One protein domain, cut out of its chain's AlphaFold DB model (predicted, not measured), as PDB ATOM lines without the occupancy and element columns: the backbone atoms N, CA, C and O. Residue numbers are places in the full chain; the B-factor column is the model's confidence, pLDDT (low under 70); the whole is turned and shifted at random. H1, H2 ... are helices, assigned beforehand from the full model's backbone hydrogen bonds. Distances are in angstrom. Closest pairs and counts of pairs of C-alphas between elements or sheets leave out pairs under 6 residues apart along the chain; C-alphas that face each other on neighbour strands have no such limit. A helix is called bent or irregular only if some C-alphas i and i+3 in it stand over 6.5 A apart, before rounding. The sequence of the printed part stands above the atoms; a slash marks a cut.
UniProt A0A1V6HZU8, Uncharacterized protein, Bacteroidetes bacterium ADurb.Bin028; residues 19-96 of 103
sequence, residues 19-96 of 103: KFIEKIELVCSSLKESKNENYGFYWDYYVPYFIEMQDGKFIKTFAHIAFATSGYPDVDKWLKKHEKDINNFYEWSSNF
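This is residues 19 to 96 of the 103 residues of an uncharacterized protein of Bacteroidetes bacterium ADurb.Bin028 (UniProt A0A1V6HZU8). A short helix, H3, sits in the middle of an elongated, crossed assembly of five helices: H1 packs on one side of it and H5 on the other, while H4 packs on it at one end of the long axis. H2 crosses H1 in the other half, where residues 36 to 42, which lead from their link into H2, stick out. The printed part has 78 residues with five named helices, H1 to H5 in order along the chain, and no named strand; its class is all helix. It is only just compact, close to loose, with a radius of gyration of the C-alphas of 13.8 A, and its spans of 41 by 27 by 18 A make it only just elongated.

Start at H1, residues 19 to 34, and look for H2, residues 41 to 55. They touch, with residues 25 to 32 alone of H1, at a steep tilt of 58 degrees, opposite ways; the closest C-alphas are those of Cys 28 and Ile 51, 5.7 A apart. Next comes H3, residues 59 to 66, the hub. H1 touches it with residues 20 to 25 alone, at a steep tilt of 54 degrees; the closest C-alphas, of Ile 21 and Ala 63, are 6.3 A apart. H2 and H3 are close but not clearly touching, the closest C-alphas being those of Met 53 and Ile 59 at 6.2 A. H4, residues 73 to 79, touches H3 at a steep tilt of 64 degrees, opposite ways, with the C-alphas of His 64 and Val 75 closest at 5.8 A. H5, residues 83 to 95, touches H3 with residues 85 to 89 alone, about perpendicular at 86 degrees; the closest C-alphas, of Thr 61 and Ile 86, are 6.2 A apart. H2 and H5 are near each other, while H1 is apart from H4 and from H5. In H1, H3, H4 and H5 every O i to N i+4 pair is within hydrogen-bond range; in H2, 8 of 11 are.

Find C-alpha 19 at (336.033, 160.935, 227.351); from there H1 runs 22.5 A to C-alpha 34. H2 begins at C-alpha 41, at (342.080, 133.301, 225.091), and spans 21.3 A; it is irregular, but only just, with C-alphas 45 and 48 6.6 A apart. H3 spans 10.3 A and H4 9.9 A. H5 runs 18.1 A and ends at C-alpha 95, at (323.095, 137.508, 218.598).

The two C-alphas farthest apart, of Glu 37 and Pro 73, are 41.8 A apart. Reading from 19 to 96 you meet no cut. The links H2 to H3 and H4 to H5 are tight, H1 to H2 and H3 to H4 short, and no link is long. The mean pLDDT of the printed part is 95.8, and no printed residue is under 70.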
ATOM      1  N   LYS A  19     334.709 161.527 227.090       94.25
ATOM      2  CA  LYS A  19     336.033 160.935 227.351       94.25
ATOM      3  C   LYS A  19     335.994 159.409 227.335       94.25
ATOM      4  O   LYS A  19     336.956 158.790 226.899       94.25
ATOM      5  N   PHE A  20     334.929 158.797 227.859       95.75
ATOM      6  CA  PHE A  20     334.775 157.345 227.834       95.75
ATOM      7  C   PHE A  20     334.633 156.831 226.398       95.75
ATOM      8  O   PHE A  20     335.351 155.907 226.036       95.75
ATOM      9  N   ILE A  21     333.787 157.475 225.580       96.81
ATOM     10  CA  ILE A  21     333.648 157.180 224.143       96.81
ATOM     11  C   ILE A  21     335.009 157.299 223.440       96.81
ATOM     12  O   ILE A  21     335.474 156.322 222.872       96.81
ATOM     13  N   GLU A  22     335.697 158.436 223.571       97.00
ATOM     14  CA  GLU A  22     337.010 158.664 222.941       97.00
ATOM     15  C   GLU A  22     338.057 157.612 223.351       97.00
ATOM     16  O   GLU A  22     338.832 157.134 222.524       97.00
ATOM     17  N   LYS A  23     338.074 157.219 224.630       97.50
ATOM     18  CA  LYS A  23     339.003 156.206 225.147       97.50
ATOM     19  C   LYS A  23     338.680 154.799 224.659       97.50
ATOM     20  O   LYS A  23     339.607 154.068 224.332       97.50
ATOM     21  N   ILE A  24     337.409 154.398 224.645       97.69
ATOM     22  CA  ILE A  24     337.042 153.044 224.216       97.69
ATOM     23  C   ILE A  24     337.121 152.910 222.687       97.69
ATOM     24  O   ILE A  24     337.535 151.860 222.215       97.69
ATOM     25  N   GLU A  25     336.855 153.977 221.919       97.94
ATOM     26  CA  GLU A  25     337.165 154.034 220.479       97.94
ATOM     27  C   GLU A  25     338.663 153.818 220.231       97.94
ATOM     28  O   GLU A  25     339.025 152.968 219.421       97.94
ATOM     29  N   LEU A  26     339.535 154.521 220.966       97.94
ATOM     30  CA  LEU A  26     340.986 154.339 220.869       97.94
ATOM     31  C   LEU A  26     341.414 152.902 221.214       97.94
ATOM     32  O   LEU A  26     342.177 152.303 220.462       97.94
ATOM     33  N   VAL A  27     340.899 152.333 222.310       97.88
ATOM     34  CA  VAL A  27     341.197 150.944 222.708       97.88
ATOM     35  C   VAL A  27     340.750 149.952 221.634       97.88
ATOM     36  O   VAL A  27     341.537 149.088 221.259       97.88
ATOM     37  N   CYS A  28     339.530 150.075 221.104       97.94
ATOM     38  CA  CYS A  28     339.045 149.195 220.040       97.94
ATOM     39  C   CYS A  28     339.891 149.313 218.760       97.94
ATOM     40  O   CYS A  28     340.228 148.283 218.175       97.94
ATOM     41  N   SER A  29     340.316 150.526 218.376       97.94
ATOM     42  CA  SER A  29     341.231 150.724 217.242       97.94
ATOM     43  C   SER A  29     342.572 150.024 217.464       97.94
ATOM     44  O   SER A  29     342.996 149.248 216.612       97.94
ATOM     45  N   SER A  30     343.210 150.213 218.626       97.62
ATOM     46  CA  SER A  30     344.484 149.551 218.941       97.62
ATOM     47  C   SER A  30     344.351 148.024 218.999       97.62
ATOM     48  O   SER A  30     345.219 147.313 218.499       97.62
ATOM     49  N   LEU A  31     343.243 147.497 219.534       97.25
ATOM     50  CA  LEU A  31     342.945 146.062 219.471       97.25
ATOM     51  C   LEU A  31     342.805 145.581 218.018       97.25
ATOM     52  O   LEU A  31     343.328 144.526 217.668       97.25
ATOM     53  N   LYS A  32     342.133 146.348 217.153       96.31
ATOM     54  CA  LYS A  32     341.938 146.013 215.736       96.31
ATOM     55  C   LYS A  32     343.237 146.040 214.927       96.31
ATOM     56  O   LYS A  32     343.395 145.207 214.036       96.31
ATOM     57  N   GLU A  33     344.140 146.966 215.237       97.19
ATOM     58  CA  GLU A  33     345.473 147.082 214.635       97.19
ATOM     59  C   GLU A  33     346.375 145.911 215.057       97.19
ATOM     60  O   GLU A  33     346.908 145.204 214.204       97.19
ATOM     61  N   SER A  34     346.472 145.630 216.361       95.69
ATOM     62  CA  SER A  34     347.369 144.603 216.910       95.69
ATOM     63  C   SER A  34     346.840 143.160 216.839       95.69
ATOM     64  O   SER A  34     347.558 142.231 217.216       95.69
ATOM     65  N   LYS A  35     345.613 142.928 216.345       92.06
ATOM     66  CA  LYS A  35     344.957 141.600 216.348       92.06
ATOM     67  C   LYS A  35     345.711 140.496 215.595       92.06
ATOM     68  O   LYS A  35     345.488 139.328 215.868       92.06
ATOM     69  N   ASN A  36     346.550 140.856 214.621       91.69
ATOM     70  CA  ASN A  36     347.311 139.892 213.815       91.69
ATOM     71  C   ASN A  36     348.656 139.512 214.466       91.69
ATOM     72  O   ASN A  36     349.310 138.575 214.018       91.69
ATOM     73  N   GLU A  37     349.084 140.260 215.485       95.00
ATOM     74  CA  GLU A  37     350.384 140.117 216.159       95.00
ATOM     75  C   GLU A  37     350.256 139.428 217.528       95.00
ATOM     76  O   GLU A  37     351.255 139.100 218.165       95.00
ATOM     77  N   ASN A  38     349.021 139.210 217.989       94.12
ATOM     78  CA  ASN A  38     348.689 138.704 219.314       94.12
ATOM     79  C   ASN A  38     347.697 137.535 219.220       94.12
ATOM     80  O   ASN A  38     346.951 137.426 218.252       94.12
ATOM     81  N   TYR A  39     347.690 136.662 220.228       93.81
ATOM     82  CA  TYR A  39     346.895 135.430 220.241       93.81
ATOM     83  C   TYR A  39     346.553 134.984 221.671       93.81
ATOM     84  O   TYR A  39     347.087 135.514 222.652       93.81
ATOM     85  N   GLY A  40     345.694 133.970 221.788       92.12
ATOM     86  CA  GLY A  40     345.327 133.333 223.051       92.12
ATOM     87  C   GLY A  40     344.013 133.870 223.613       92.12
ATOM     88  O   GLY A  40     343.507 134.897 223.173       92.12
ATOM     89  N   PHE A  41     343.477 133.191 224.634       92.25
ATOM     90  CA  PHE A  41     342.080 133.301 225.091       92.25
ATOM     91  C   PHE A  41     341.456 134.710 225.078       92.25
ATOM     92  O   PHE A  41     340.318 134.860 224.648       92.25
ATOM     93  N   TYR A  42     342.168 135.750 225.525       93.00
ATOM     94  CA  TYR A  42     341.648 137.122 225.482       93.00
ATOM     95  C   TYR A  42     341.442 137.648 224.048       93.00
ATOM     96  O   TYR A  42     340.386 138.203 223.739       93.00
ATOM     97  N   TRP A  43     342.437 137.445 223.184       94.62
ATOM     98  CA  TRP A  43     342.422 137.823 221.770       94.62
ATOM     99  C   TRP A  43     341.454 136.975 220.949       94.62
ATOM    100  O   TRP A  43     340.809 137.504 220.049       94.62
ATOM    101  N   ASP A  44     341.295 135.703 221.306       92.00
ATOM    102  CA  ASP A  44     340.416 134.781 220.584       92.00
ATOM    103  C   ASP A  44     338.936 134.957 220.992       92.00
ATOM    104  O   ASP A  44     338.042 134.834 220.159       92.00
ATOM    105  N   TYR A  45     338.658 135.274 222.267       93.75
ATOM    106  CA  TYR A  45     337.295 135.310 222.821       93.75
ATOM    107  C   TYR A  45     336.706 136.721 222.992       93.75
ATOM    108  O   TYR A  45     335.549 136.952 222.647       93.75
ATOM    109  N   TYR A  46     337.463 137.674 223.552       94.94
ATOM    110  CA  TYR A  46     336.925 138.993 223.919       94.94
ATOM    111  C   TYR A  46     337.170 140.067 222.864       94.94
ATOM    112  O   TYR A  46     336.297 140.898 222.615       94.94
ATOM    113  N   VAL A  47     338.350 140.078 222.244       96.50
ATOM    114  CA  VAL A  47     338.714 141.106 221.257       96.50
ATOM    115  C   VAL A  47     337.759 141.167 220.050       96.50
ATOM    116  O   VAL A  47     337.411 142.288 219.671       96.50
ATOM    117  N   PRO A  48     337.238 140.050 219.491       96.25
ATOM    118  CA  PRO A  48     336.272 140.105 218.395       96.25
ATOM    119  C   PRO A  48     335.007 140.900 218.750       96.25
ATOM    120  O   PRO A  48     334.567 141.723 217.951       96.25
ATOM    121  N   TYR A  49     334.491 140.756 219.979       97.25
ATOM    122  CA  TYR A  49     333.327 141.516 220.453       97.25
ATOM    123  C   TYR A  49     333.587 143.027 220.456       97.25
ATOM    124  O   TYR A  49     332.759 143.806 219.989       97.25
ATOM    125  N   PHE A  50     334.753 143.463 220.945       97.38
ATOM    126  CA  PHE A  50     335.107 144.885 220.983       97.38
ATOM    127  C   PHE A  50     335.354 145.477 219.588       97.38
ATOM    128  O   PHE A  50     334.992 146.633 219.354       97.38
ATOM    129  N   ILE A  51     335.922 144.696 218.665       96.69
ATOM    130  CA  ILE A  51     336.117 145.097 217.266       96.69
ATOM    131  C   ILE A  51     334.765 145.224 216.550       96.69
ATOM    132  O   ILE A  51     334.494 146.261 215.946       96.69
ATOM    133  N   GLU A  52     333.878 144.231 216.663       97.50
ATOM    134  CA  GLU A  52     332.542 144.297 216.056       97.50
ATOM    135  C   GLU A  52     331.665 145.394 216.678       97.50
ATOM    136  O   GLU A  52     330.938 146.078 215.957       97.50
ATOM    137  N   MET A  53     331.786 145.656 217.985       97.81
ATOM    138  CA  MET A  53     331.110 146.784 218.642       97.81
ATOM    139  C   MET A  53     331.546 148.137 218.054       97.81
ATOM    140  O   MET A  53     330.734 149.060 217.938       97.81
ATOM    141  N   GLN A  54     332.823 148.270 217.677       96.88
ATOM    142  CA  GLN A  54     333.343 149.469 217.022       96.88
ATOM    143  C   GLN A  54     332.878 149.566 215.566       96.88
ATOM    144  O   GLN A  54     332.350 150.605 215.166       96.88
ATOM    145  N   ASP A  55     333.013 148.487 214.795       96.19
ATOM    146  CA  ASP A  55     332.652 148.451 213.373       96.19
ATOM    147  C   ASP A  55     331.138 148.620 213.151       96.19
ATOM    148  O   ASP A  55     330.716 149.336 212.240       96.19
ATOM    149  N   GLY A  56     330.313 148.074 214.053       96.25
ATOM    150  CA  GLY A  56     328.868 148.309 214.130       96.25
ATOM    151  C   GLY A  56     328.468 149.700 214.646       96.25
ATOM    152  O   GLY A  56     327.280 150.008 214.724       96.25
ATOM    153  N   LYS A  57     329.436 150.568 214.987       96.75
ATOM    154  CA  LYS A  57     329.244 151.930 215.534       96.75
ATOM    155  C   LYS A  57     328.470 151.974 216.859       96.75
ATOM    156  O   LYS A  57     327.912 153.008 217.232       96.75
ATOM    157  N   PHE A  58     328.480 150.876 217.610       98.25
ATOM    158  CA  PHE A  58     327.725 150.724 218.851       98.25
ATOM    159  C   PHE A  58     328.358 151.409 220.065       98.25
ATOM    160  O   PHE A  58     327.669 151.604 221.067       98.25
ATOM    161  N   ILE A  59     329.626 151.826 219.981       98.19
ATOM    162  CA  ILE A  59     330.380 152.454 221.080       98.19
ATOM    163  C   ILE A  59     329.589 153.546 221.811       98.19
ATOM    164  O   ILE A  59     329.541 153.573 223.043       98.19
ATOM    165  N   LYS A  60     328.938 154.445 221.065       97.38
ATOM    166  CA  LYS A  60     328.151 155.531 221.655       97.38
ATOM    167  C   LYS A  60     326.973 154.992 222.468       97.38
ATOM    168  O   LYS A  60     326.740 155.481 223.572       97.38
ATOM    169  N   THR A  61     326.247 154.007 221.949       98.12
ATOM    170  CA  THR A  61     325.117 153.376 222.644       98.12
ATOM    171  C   THR A  61     325.594 152.640 223.891       98.12
ATOM    172  O   THR A  61     325.079 152.896 224.979       98.12
ATOM    173  N   PHE A  62     326.643 151.823 223.757       98.12
ATOM    174  CA  PHE A  62     327.308 151.136 224.865       98.12
ATOM    175  C   PHE A  62     327.707 152.108 225.986       98.12
ATOM    176  O   PHE A  62     327.378 151.875 227.146       98.12
ATOM    177  N   ALA A  63     328.325 153.245 225.650       97.19
ATOM    178  CA  ALA A  63     328.703 154.265 226.626       97.19
ATOM    179  C   ALA A  63     327.500 154.875 227.365       97.19
ATOM    180  O   ALA A  63     327.561 155.075 228.575       97.19
ATOM    181  N   HIS A  64     326.388 155.160 226.681       97.00
ATOM    182  CA  HIS A  64     325.205 155.705 227.357       97.00
ATOM    183  C   HIS A  64     324.502 154.656 228.231       97.00
ATOM    184  O   HIS A  64     323.999 155.008 229.295       97.00
ATOM    185  N   ILE A  65     324.517 153.377 227.837       97.12
ATOM    186  CA  ILE A  65     324.017 152.261 228.657       97.12
ATOM    187  C   ILE A  65     324.898 152.066 229.901       97.12
ATOM    188  O   ILE A  65     324.381 152.025 231.015       97.12
ATOM    189  N   ALA A  66     326.225 152.030 229.742       96.38
ATOM    190  CA  ALA A  66     327.173 151.876 230.848       96.38
ATOM    191  C   ALA A  66     327.068 153.001 231.897       96.38
ATOM    192  O   ALA A  66     327.341 152.783 233.076       96.38
ATOM    193  N   PHE A  67     326.633 154.196 231.486       95.81
ATOM    194  CA  PHE A  67     326.406 155.347 232.363       95.81
ATOM    195  C   PHE A  67     324.923 155.562 232.734       95.81
ATOM    196  O   PHE A  67     324.601 156.593 233.328       95.81
ATOM    197  N   ALA A  68     324.010 154.625 232.449       94.56
ATOM    198  CA  ALA A  68     322.568 154.806 232.669       94.56
ATOM    199  C   ALA A  68     322.180 155.106 234.132       94.56
ATOM    200  O   ALA A  68     321.209 155.811 234.383       94.56
ATOM    201  N   THR A  69     322.951 154.624 235.110       91.88
ATOM    202  CA  THR A  69     322.719 154.857 236.550       91.88
ATOM    203  C   THR A  69     323.553 156.006 237.137       91.88
ATOM    204  O   THR A  69     323.511 156.256 238.338       91.88
ATOM    205  N   SER A  70     324.296 156.752 236.308       90.12
ATOM    206  CA  SER A  70     325.229 157.811 236.748       90.12
ATOM    207  C   SER A  70     324.570 159.095 237.284       90.12
ATOM    208  O   SER A  70     325.260 159.973 237.814       90.12
ATOM    209  N   GLY A  71     323.253 159.258 237.115       87.50
ATOM    210  CA  GLY A  71     322.546 160.502 237.446       87.50
ATOM    211  C   GLY A  71     323.011 161.692 236.592       87.50
ATOM    212  O   GLY A  71     323.179 162.816 237.093       87.50
ATOM    213  N   TYR A  72     323.322 161.440 235.317       88.44
ATOM    214  CA  TYR A  72     323.713 162.450 234.334       88.44
ATOM    215  C   TYR A  72     322.506 162.774 233.432       88.44
ATOM    216  O   TYR A  72     322.180 161.968 232.564       88.44
ATOM    217  N   PRO A  73     321.882 163.967 233.542       89.75
ATOM    218  CA  PRO A  73     320.644 164.273 232.814       89.75
ATOM    219  C   PRO A  73     320.756 164.190 231.285       89.75
ATOM    220  O   PRO A  73     319.768 163.918 230.606       89.75
ATOM    221  N   ASP A  74     321.952 164.419 230.733       88.69
ATOM    222  CA  ASP A  74     322.217 164.254 229.300       88.69
ATOM    223  C   ASP A  74     322.183 162.777 228.872       88.69
ATOM    224  O   ASP A  74     321.738 162.491 227.762       88.69
ATOM    225  N   VAL A  75     322.584 161.844 229.746       93.25
ATOM    226  CA  VAL A  75     322.485 160.395 229.500       93.25
ATOM    227  C   VAL A  75     321.025 159.966 229.535       93.25
ATOM    228  O   VAL A  75     320.551 159.394 228.558       93.25
ATOM    229  N   ASP A  76     320.274 160.347 230.573       92.94
ATOM    230  CA  ASP A  76     318.835 160.053 230.683       92.94
ATOM    231  C   ASP A  76     318.052 160.575 229.466       92.94
ATOM    232  O   ASP A  76     317.165 159.910 228.927       92.94
ATOM    233  N   LYS A  77     318.390 161.790 229.014       94.75
ATOM    234  CA  LYS A  77     317.790 162.441 227.844       94.75
ATOM    235  C   LYS A  77     318.201 161.787 226.527       94.75
ATOM    236  O   LYS A  77     317.408 161.815 225.587       94.75
ATOM    237  N   TRP A  78     319.412 161.238 226.438       96.12
ATOM    238  CA  TRP A  78     319.855 160.478 225.273       96.12
ATOM    239  C   TRP A  78     319.145 159.124 225.218       96.12
ATOM    240  O   TRP A  78     318.483 158.840 224.225       96.12
ATOM    241  N   LEU A  79     319.171 158.350 226.307       96.31
ATOM    242  CA  LEU A  79     318.550 157.024 226.381       96.31
ATOM    243  C   LEU A  79     317.060 157.070 225.998       96.31
ATOM    244  O   LEU A  79     316.627 156.329 225.121       96.31
ATOM    245  N   LYS A  80     316.300 158.034 226.542       96.50
ATOM    246  CA  LYS A  80     314.874 158.254 226.213       96.50
ATOM    247  C   LYS A  80     314.587 158.644 224.756       96.50
ATOM    248  O   LYS A  80     313.432 158.638 224.351       96.50
ATOM    249  N   LYS A  81     315.598 159.056 223.986       97.69
ATOM    250  CA  LYS A  81     315.466 159.470 222.576       97.69
ATOM    251  C   LYS A  81     316.041 158.464 221.584       97.69
ATOM    252  O   LYS A  81     315.788 158.596 220.392       97.69
ATOM    253  N   HIS A  82     316.819 157.504 222.069       98.00
ATOM    254  CA  HIS A  82     317.615 156.585 221.265       98.00
ATOM    255  C   HIS A  82     317.248 155.116 221.542       98.00
ATOM    256  O   HIS A  82     318.072 154.223 221.388       98.00
ATOM    257  N   GLU A  83     315.986 154.857 221.907       97.50
ATOM    258  CA  GLU A  83     315.438 153.513 222.154       97.50
ATOM    259  C   GLU A  83     315.719 152.539 220.999       97.50
ATOM    260  O   GLU A  83     316.157 151.418 221.235       97.50
ATOM    261  N   LYS A  84     315.577 152.983 219.742       97.94
ATOM    262  CA  LYS A  84     315.932 152.163 218.575       97.94
ATOM    263  C   LYS A  84     317.417 151.784 218.554       97.94
ATOM    264  O   LYS A  84     317.737 150.638 218.271       97.94
ATOM    265  N   ASP A  85     318.317 152.714 218.872       98.00
ATOM    266  CA  ASP A  85     319.760 152.438 218.878       98.00
ATOM    267  C   ASP A  85     320.138 151.481 220.020       98.00
ATOM    268  O   ASP A  85     321.016 150.637 219.847       98.00
ATOM    269  N   ILE A  86     319.448 151.584 221.163       98.25
ATOM    270  CA  ILE A  86     319.568 150.678 222.316       98.25
ATOM    271  C   ILE A  86     319.078 149.271 221.955       98.25
ATOM    272  O   ILE A  86     319.787 148.300 222.208       98.25
ATOM    273  N   ASN A  87     317.908 149.159 221.322       98.19
ATOM    274  CA  ASN A  87     317.354 147.875 220.895       98.19
ATOM    275  C   ASN A  87     318.250 147.212 219.842       98.19
ATOM    276  O   ASN A  87     318.601 146.051 220.012       98.19
ATOM    277  N   ASN A  88     318.726 147.963 218.839       98.19
ATOM    278  CA  ASN A  88     319.700 147.471 217.858       98.19
ATOM    279  C   ASN A  88     320.994 146.967 218.529       98.19
ATOM    280  O   ASN A  88     321.552 145.956 218.111       98.19
ATOM    281  N   PHE A  89     321.488 147.667 219.561       98.44
ATOM    282  CA  PHE A  89     322.675 147.243 220.308       98.44
ATOM    283  C   PHE A  89     322.439 145.941 221.075       98.44
ATOM    284  O   PHE A  89     323.285 145.054 221.018       98.44
ATOM    285  N   TYR A  90     321.309 145.804 221.774       98.19
ATOM    286  CA  TYR A  90     320.989 144.568 222.488       98.19
ATOM    287  C   TYR A  90     320.697 143.404 221.537       98.19
ATOM    288  O   TYR A  90     321.114 142.282 221.814       98.19
ATOM    289  N   GLU A  91     320.047 143.650 220.399       98.06
ATOM    290  CA  GLU A  91     319.826 142.648 219.354       98.06
ATOM    291  C   GLU A  91     321.159 142.157 218.776       98.06
ATOM    292  O   GLU A  91     321.401 140.953 218.758       98.06
ATOM    293  N   TRP A  92     322.073 143.060 218.401       97.94
ATOM    294  CA  TRP A  92     323.421 142.677 217.970       97.94
ATOM    295  C   TRP A  92     324.196 141.944 219.078       97.94
ATOM    296  O   TRP A  92     324.727 140.867 218.838       97.94
ATOM    297  N   SER A  93     324.221 142.480 220.301       97.19
ATOM    298  CA  SER A  93     325.000 141.934 221.424       97.19
ATOM    299  C   SER A  93     324.515 140.543 221.864       97.19
ATOM    300  O   SER A  93     325.327 139.688 222.214       97.19
ATOM    301  N   SER A  94     323.202 140.289 221.804       96.31
ATOM    302  CA  SER A  94     322.606 138.981 222.127       96.31
ATOM    303  C   SER A  94     322.762 137.941 221.015       96.31
ATOM    304  O   SER A  94     322.874 136.756 221.320       96.31
ATOM    305  N   ASN A  95     322.816 138.372 219.751       96.44
ATOM    306  CA  ASN A  95     323.095 137.508 218.598       96.44
ATOM    307  C   ASN A  95     324.591 137.434 218.242       96.44
ATOM    308  O   ASN A  95     324.953 136.758 217.277       96.44
ATOM    309  N   PHE A  96     325.466 138.112 218.993       95.81
ATOM    310  CA  PHE A  96     326.905 138.048 218.775       95.81
ATOM    311  C   PHE A  96     327.381 136.602 218.935       95.81
ATOM    312  O   PHE A  96     327.142 135.958 219.962       95.81
TER     313      PHE A  96